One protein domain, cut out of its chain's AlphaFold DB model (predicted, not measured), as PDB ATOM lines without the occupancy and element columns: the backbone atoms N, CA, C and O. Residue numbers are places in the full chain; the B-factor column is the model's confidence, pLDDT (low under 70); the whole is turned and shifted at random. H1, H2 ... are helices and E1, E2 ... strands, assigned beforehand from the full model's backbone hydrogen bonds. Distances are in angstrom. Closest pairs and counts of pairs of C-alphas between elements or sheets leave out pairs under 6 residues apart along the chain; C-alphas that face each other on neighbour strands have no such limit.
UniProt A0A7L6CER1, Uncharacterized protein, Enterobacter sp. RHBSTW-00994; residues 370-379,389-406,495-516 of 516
ATOM      1  N   HIS A 370       9.979  10.047  -4.907       78.38
ATOM      2  CA  HIS A 370       9.249   9.705  -6.123       78.38
ATOM      3  C   HIS A 370       8.568   8.337  -6.049       78.38
ATOM      4  O   HIS A 370       9.073   7.363  -5.486       78.38
ATOM      5  N   SER A 371       7.404   8.262  -6.692       86.19
ATOM      6  CA  SER A 371       6.662   7.026  -6.926       86.19
ATOM      7  C   SER A 371       6.370   6.866  -8.414       86.19
ATOM      8  O   SER A 371       5.828   7.773  -9.046       86.19
ATOM      9  N   TYR A 372       6.702   5.705  -8.975       90.56
ATOM     10  CA  TYR A 372       6.555   5.417 -10.403       90.56
ATOM     11  C   TYR A 372       5.642   4.214 -10.633       90.56
ATOM     12  O   TYR A 372       5.705   3.239  -9.892       90.56
ATOM     13  N   PHE A 373       4.852   4.239 -11.706       92.25
ATOM     14  CA  PHE A 373       4.141   3.059 -12.206       92.25
ATOM     15  C   PHE A 373       4.857   2.504 -13.433       92.25
ATOM     16  O   PHE A 373       5.039   3.205 -14.430       92.25
ATOM     17  N   LEU A 374       5.262   1.239 -13.363       91.81
ATOM     18  CA  LEU A 374       5.993   0.578 -14.433       91.81
ATOM     19  C   LEU A 374       5.050  -0.055 -15.457       91.81
ATOM     20  O   LEU A 374       4.007  -0.617 -15.131       91.81
ATOM     21  N   SER A 375       5.458  -0.032 -16.728       88.88
ATOM     22  CA  SER A 375       4.740  -0.706 -17.819       88.88
ATOM     23  C   SER A 375       4.956  -2.227 -17.854       88.88
ATOM     24  O   SER A 375       4.328  -2.922 -18.655       88.88
ATOM     25  N   GLY A 376       5.851  -2.744 -17.012       90.62
ATOM     26  CA  GLY A 376       6.178  -4.156 -16.837       90.62
ATOM     27  C   GLY A 376       6.831  -4.386 -15.474       90.62
ATOM     28  O   GLY A 376       6.884  -3.473 -14.657       90.62
ATOM     29  N   ASP A 377       7.344  -5.591 -15.237       92.38
ATOM     30  CA  ASP A 377       7.790  -5.999 -13.892       92.38
ATOM     31  C   ASP A 377       9.314  -6.017 -13.721       92.38
ATOM     32  O   ASP A 377       9.818  -6.353 -12.652       92.38
ATOM     33  N   ALA A 378      10.058  -5.661 -14.770       91.75
ATOM     34  CA  ALA A 378      11.509  -5.534 -14.715       91.75
ATOM     35  C   ALA A 378      11.917  -4.155 -14.183       91.75
ATOM     36  O   ALA A 378      11.285  -3.146 -14.506       91.75
ATOM     37  N   PHE A 379      13.017  -4.102 -13.428       93.00
ATOM     38  CA  PHE A 379      13.592  -2.832 -12.994       93.00
ATOM     39  C   PHE A 379      14.066  -2.019 -14.221       93.00
ATOM     40  O   PHE A 379      14.785  -2.572 -15.065       93.00
ATOM     41  N   ASP A 389      13.172   5.868  -3.695       86.12
ATOM     42  CA  ASP A 389      12.207   5.816  -4.800       86.12
ATOM     43  C   ASP A 389      11.447   4.477  -4.782       86.12
ATOM     44  O   ASP A 389      12.036   3.399  -4.610       86.12
ATOM     45  N   VAL A 390      10.130   4.545  -5.002       91.25
ATOM     46  CA  VAL A 390       9.250   3.370  -5.065       91.25
ATOM     47  C   VAL A 390       8.715   3.192  -6.480       91.25
ATOM     48  O   VAL A 390       8.149   4.105  -7.078       91.25
ATOM     49  N   LEU A 391       8.893   1.998  -7.043       94.81
ATOM     50  CA  LEU A 391       8.455   1.677  -8.398       94.81
ATOM     51  C   LEU A 391       7.429   0.543  -8.334       94.81
ATOM     52  O   LEU A 391       7.783  -0.610  -8.095       94.81
ATOM     53  N   TYR A 392       6.161   0.858  -8.566       93.31
ATOM     54  CA  TYR A 392       5.066  -0.105  -8.588       93.31
ATOM     55  C   TYR A 392       5.074  -0.905  -9.888       93.31
ATOM     56  O   TYR A 392       5.042  -0.346 -10.988       93.31
ATOM     57  N   LYS A 393       5.110  -2.229  -9.753       94.06
ATOM     58  CA  LYS A 393       5.113  -3.166 -10.881       94.06
ATOM     59  C   LYS A 393       3.729  -3.269 -11.510       94.06
ATOM     60  O   LYS A 393       2.716  -3.060 -10.842       94.06
ATOM     61  N   LYS A 394       3.673  -3.661 -12.783       91.56
ATOM     62  CA  LYS A 394       2.401  -3.822 -13.500       91.56
ATOM     63  C   LYS A 394       1.565  -4.974 -12.941       91.56
ATOM     64  O   LYS A 394       0.344  -4.853 -12.889       91.56
ATOM     65  N   SER A 395       2.196  -6.084 -12.557       89.25
ATOM     66  CA  SER A 395       1.506  -7.261 -12.004       89.25
ATOM     67  C   SER A 395       1.218  -7.184 -10.500       89.25
ATOM     68  O   SER A 395       0.601  -8.097  -9.957       89.25
ATOM     69  N   GLY A 396       1.620  -6.099  -9.831       87.00
ATOM     70  CA  GLY A 396       1.607  -5.984  -8.373       87.00
ATOM     71  C   GLY A 396       2.985  -6.233  -7.753       87.00
ATOM     72  O   GLY A 396       3.897  -6.766  -8.385       87.00
ATOM     73  N   GLY A 397       3.157  -5.798  -6.504       91.38
ATOM     74  CA  GLY A 397       4.476  -5.672  -5.882       91.38
ATOM     75  C   GLY A 397       5.179  -4.361  -6.254       91.38
ATOM     76  O   GLY A 397       4.627  -3.502  -6.950       91.38
ATOM     77  N   MET A 398       6.405  -4.185  -5.771       94.69
ATOM     78  CA  MET A 398       7.172  -2.957  -5.980       94.69
ATOM     79  C   MET A 398       8.679  -3.199  -5.933       94.69
ATOM     80  O   MET A 398       9.148  -4.183  -5.364       94.69
ATOM     81  N   PHE A 399       9.438  -2.268  -6.498       95.06
ATOM     82  CA  PHE A 399      10.840  -2.089  -6.152       95.06
ATOM     83  C   PHE A 399      10.980  -0.927  -5.178       95.06
ATOM     84  O   PHE A 399      10.353   0.113  -5.376       95.06
ATOM     85  N   VAL A 400      11.831  -1.096  -4.169       91.50
ATOM     86  CA  VAL A 400      12.252  -0.013  -3.272       91.50
ATOM     87  C   VAL A 400      13.741   0.209  -3.472       91.50
ATOM     88  O   VAL A 400      14.535  -0.715  -3.273       91.50
ATOM     89  N   VAL A 401      14.128   1.408  -3.897       89.81
ATOM     90  CA  VAL A 401      15.536   1.754  -4.119       89.81
ATOM     91  C   VAL A 401      16.225   1.971  -2.774       89.81
ATOM     92  O   VAL A 401      15.802   2.796  -1.977       89.81
ATOM     93  N   THR A 402      17.302   1.232  -2.519       87.94
ATOM     94  CA  THR A 402      18.086   1.284  -1.268       87.94
ATOM     95  C   THR A 402      19.448   1.943  -1.441       87.94
ATOM     96  O   THR A 402      20.185   2.118  -0.478       87.94
ATOM     97  N   GLN A 403      19.820   2.267  -2.676       85.62
ATOM     98  CA  GLN A 403      20.983   3.084  -2.988       85.62
ATOM     99  C   GLN A 403      20.719   3.788  -4.314       85.62
ATOM    100  O   GLN A 403      20.462   3.112  -5.318       85.62
ATOM    101  N   ALA A 404      20.816   5.119  -4.317       84.44
ATOM    102  CA  ALA A 404      20.642   5.930  -5.516       84.44
ATOM    103  C   ALA A 404      21.589   5.495  -6.648       84.44
ATOM    104  O   ALA A 404      22.735   5.087  -6.417       84.44
ATOM    105  N   GLY A 405      21.118   5.607  -7.886       89.00
ATOM    106  CA  GLY A 405      21.895   5.241  -9.062       89.00
ATOM    107  C   GLY A 405      21.043   4.759 -10.225       89.00
ATOM    108  O   GLY A 405      19.820   4.841 -10.208       89.00
ATOM    109  N   ALA A 406      21.699   4.216 -11.249       92.81
ATOM    110  CA  ALA A 406      21.036   3.630 -12.409       92.81
ATOM    111  C   ALA A 406      21.391   2.151 -12.573       92.81
ATOM    112  O   ALA A 406      22.502   1.716 -12.254       92.81
ATOM    113  N   VAL A 495      22.698   1.417  -9.123       93.38
ATOM    114  CA  VAL A 495      21.529   1.355  -8.233       93.38
ATOM    115  C   VAL A 495      21.531   0.066  -7.406       93.38
ATOM    116  O   VAL A 495      21.932  -0.994  -7.898       93.38
ATOM    117  N   LYS A 496      21.021   0.135  -6.173       94.25
ATOM    118  CA  LYS A 496      20.583  -1.048  -5.417       94.25
ATOM    119  C   LYS A 496      19.112  -0.911  -5.076       94.25
ATOM    120  O   LYS A 496      18.635   0.187  -4.801       94.25
ATOM    121  N   TYR A 497      18.400  -2.027  -5.101       94.44
ATOM    122  CA  TYR A 497      16.978  -2.067  -4.804       94.44
ATOM    123  C   TYR A 497      16.588  -3.408  -4.189       94.44
ATOM    124  O   TYR A 497      17.265  -4.421  -4.381       94.44
ATOM    125  N   VAL A 498      15.476  -3.398  -3.465       94.25
ATOM    126  CA  VAL A 498      14.772  -4.595  -3.009       94.25
ATOM    127  C   VAL A 498      13.596  -4.838  -3.944       94.25
ATOM    128  O   VAL A 498      12.875  -3.906  -4.295       94.25
ATOM    129  N   ASP A 499      13.423  -6.088  -4.362       94.06
ATOM    130  CA  ASP A 499      12.259  -6.550  -5.111       94.06
ATOM    131  C   ASP A 499      11.244  -7.156  -4.134       94.06
ATOM    132  O   ASP A 499      11.543  -8.140  -3.454       94.06
ATOM    133  N   VAL A 500      10.058  -6.554  -4.054       90.44
ATOM    134  CA  VAL A 500       8.943  -7.018  -3.230       90.44
ATOM    135  C   VAL A 500       7.857  -7.583  -4.147       90.44
ATOM    136  O   VAL A 500       7.311  -6.868  -4.993       90.44
ATOM    137  N   SER A 501       7.527  -8.865  -3.979       80.00
ATOM    138  CA  SER A 501       6.465  -9.531  -4.738       80.00
ATOM    139  C   SER A 501       5.065  -9.150  -4.240       80.00
ATOM    140  O   SER A 501       4.887  -8.692  -3.111       80.00
ATOM    141  N   ALA A 502       4.056  -9.357  -5.091       68.75
ATOM    142  CA  ALA A 502       2.655  -9.086  -4.763       68.75
ATOM    143  C   ALA A 502       2.143  -9.911  -3.562       68.75
ATOM    144  O   ALA A 502       1.372  -9.391  -2.761       68.75
ATOM    145  N   ASP A 503       2.621 -11.149  -3.397       62.41
ATOM    146  CA  ASP A 503       2.152 -12.083  -2.358       62.41
ATOM    147  C   ASP A 503       2.517 -11.651  -0.925       62.41
ATOM    148  O   ASP A 503       1.908 -12.101   0.040       62.41
ATOM    149  N   VAL A 504       3.503 -10.760  -0.765       56.00
ATOM    150  CA  VAL A 504       3.933 -10.235   0.545       56.00
ATOM    151  C   VAL A 504       3.054  -9.055   1.000       56.00
ATOM    152  O   VAL A 504       3.092  -8.667   2.164       56.00
ATOM    153  N   LEU A 505       2.233  -8.492   0.105       53.22
ATOM    154  CA  LEU A 505       1.365  -7.338   0.374       53.22
ATOM    155  C   LEU A 505      -0.078  -7.729   0.748       53.22
ATOM    156  O   LEU A 505      -0.950  -6.859   0.786       53.22
ATOM    157  N   ASP A 506      -0.350  -9.010   1.023       46.69
ATOM    158  CA  ASP A 506      -1.683  -9.481   1.410       46.69
ATOM    159  C   ASP A 506      -2.066  -8.963   2.813       46.69
ATOM    160  O   ASP A 506      -1.754  -9.546   3.855       46.69
ATOM    161  N   LEU A 507      -2.758  -7.819   2.824       48.56
ATOM    162  CA  LEU A 507      -3.277  -7.103   3.998       48.56
ATOM    163  C   LEU A 507      -4.253  -7.931   4.858       48.56
ATOM    164  O   LEU A 507      -4.636  -7.491   5.942       48.56
ATOM    165  N   ASN A 508      -4.636  -9.135   4.427       45.66
ATOM    166  CA  ASN A 508      -5.550 -10.011   5.159       45.66
ATOM    167  C   ASN A 508      -4.935 -10.685   6.400       45.66
ATOM    168  O   ASN A 508      -5.660 -11.305   7.172       45.66
ATOM    169  N   THR A 509      -3.629 -10.540   6.644       43.22
ATOM    170  CA  THR A 509      -2.961 -11.079   7.849       43.22
ATOM    171  C   THR A 509      -2.793 -10.067   8.992       43.22
ATOM    172  O   THR A 509      -2.331 -10.433  10.069       43.22
ATOM    173  N   TYR A 510      -3.225  -8.810   8.825       41.19
ATOM    174  CA  TYR A 510      -3.022  -7.740   9.819       41.19
ATOM    175  C   TYR A 510      -4.185  -7.512  10.810       41.19
ATOM    176  O   TYR A 510      -4.227  -6.474  11.469       41.19
ATOM    177  N   GLN A 511      -5.122  -8.459  10.965       39.56
ATOM    178  CA  GLN A 511      -6.247  -8.311  11.910       39.56
ATOM    179  C   GLN A 511      -6.015  -8.829  13.343       39.56
ATOM    180  O   GLN A 511      -6.888  -8.621  14.180       39.56
ATOM    181  N   GLU A 512      -4.873  -9.429  13.696       41.88
ATOM    182  CA  GLU A 512      -4.751 -10.077  15.022       41.88
ATOM    183  C   GLU A 512      -4.134  -9.258  16.169       41.88
ATOM    184  O   GLU A 512      -4.117  -9.753  17.287       41.88
ATOM    185  N   ASN A 513      -3.708  -8.002  15.989       39.03
ATOM    186  CA  ASN A 513      -3.101  -7.234  17.100       39.03
ATOM    187  C   ASN A 513      -3.636  -5.803  17.271       39.03
ATOM    188  O   ASN A 513      -2.887  -4.892  17.620       39.03
ATOM    189  N   ALA A 514      -4.935  -5.590  17.057       39.34
ATOM    190  CA  ALA A 514      -5.612  -4.347  17.437       39.34
ATOM    191  C   ALA A 514      -6.422  -4.535  18.735       39.34
ATOM    192  O   ALA A 514      -7.646  -4.416  18.749       39.34
ATOM    193  N   SER A 515      -5.733  -4.850  19.831       42.59
ATOM    194  CA  SER A 515      -6.258  -4.715  21.192       42.59
ATOM    195  C   SER A 515      -5.171  -4.172  22.121       42.59
ATOM    196  O   SER A 515      -4.520  -4.913  22.854       42.59
ATOM    197  N   LEU A 516      -4.988  -2.851  22.078       36.12
ATOM    198  CA  LEU A 516      -4.388  -2.056  23.152       36.12
ATOM    199  C   LEU A 516      -5.179  -0.760  23.318       36.12
ATOM    200  O   LEU A 516      -5.326  -0.037  22.305       36.12
TER     201      LEU A 516
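This is residues 370 to 379, 389 to 406 and 495 to 516 of the 516 residues of an uncharacterized protein of Enterobacter sp. RHBSTW-00994 (UniProt A0A7L6CER1). A small twisted sheet of four strands makes the body, and a long tail, residues 506 to 516, sticks out from it beyond the one-turn helix H1. The 50 printed residues, in three pieces, hold E1, E2, E3, E4 and H1 along the chain; the sheet's order is E1 E2 E3 E4, mixed. The class is mostly strand, though under half of the residues are in named elements. The whole is loose, with a radius of gyration of the C-alphas of 13.8 A, and elongated, spanning 44 by 22 by 15 A.

In the sheet, inner strand E3, residues 398 to 403, is antiparallel to edge strand E4, residues 496 to 500, at 156 degrees; N 398 and O 500 are 2.9 A apart, within hydrogen-bond range. E3 forms a hairpin with inner strand E2, residues 390 to 392, antiparallel at 158 degrees, with N 399 and O 391 at 2.8 A. Edge strand E1, residues 371 to 373, is parallel to E2 at 20 degrees, with N 392 and O 372 at 2.8 A. E1 is apart from E3 and E4. From edge to edge the strands' lines turn by 61 degrees. H1, residues 502 to 505, is not on the sheet; the closest C-alphas of E3 and H1, those of Met 398 and Ala 502, are 7.7 A apart. H1 is too short for any O i to N i+4 pair; its one O i to N i+3 pair is within range.

E3 is 15.4 A long and E4 13.3 A; E1 measures 7.1 A, E2 6.5 A and H1 5.6 A. E1 begins at C-alpha 371 (6.662, 7.026, -6.926), and H1 ends at C-alpha 505 (1.365, -7.338, 0.374).

The farthest C-alphas, of Ala 406 and Ser 515, are 44.1 A apart. Without residues 506 to 516, which stand free, the body spans 25 by 20 by 16 A. Residues 380 to 388 and 407 to 494 are not printed; C-alphas 379 and 389 are 12.0 A apart, and 406 and 495 are 4.8 A apart. The links E2 to E3 and E4 to H1 are tight. Mean pLDDT of the printed part is 77.4; residues 502 to 516 are under 70.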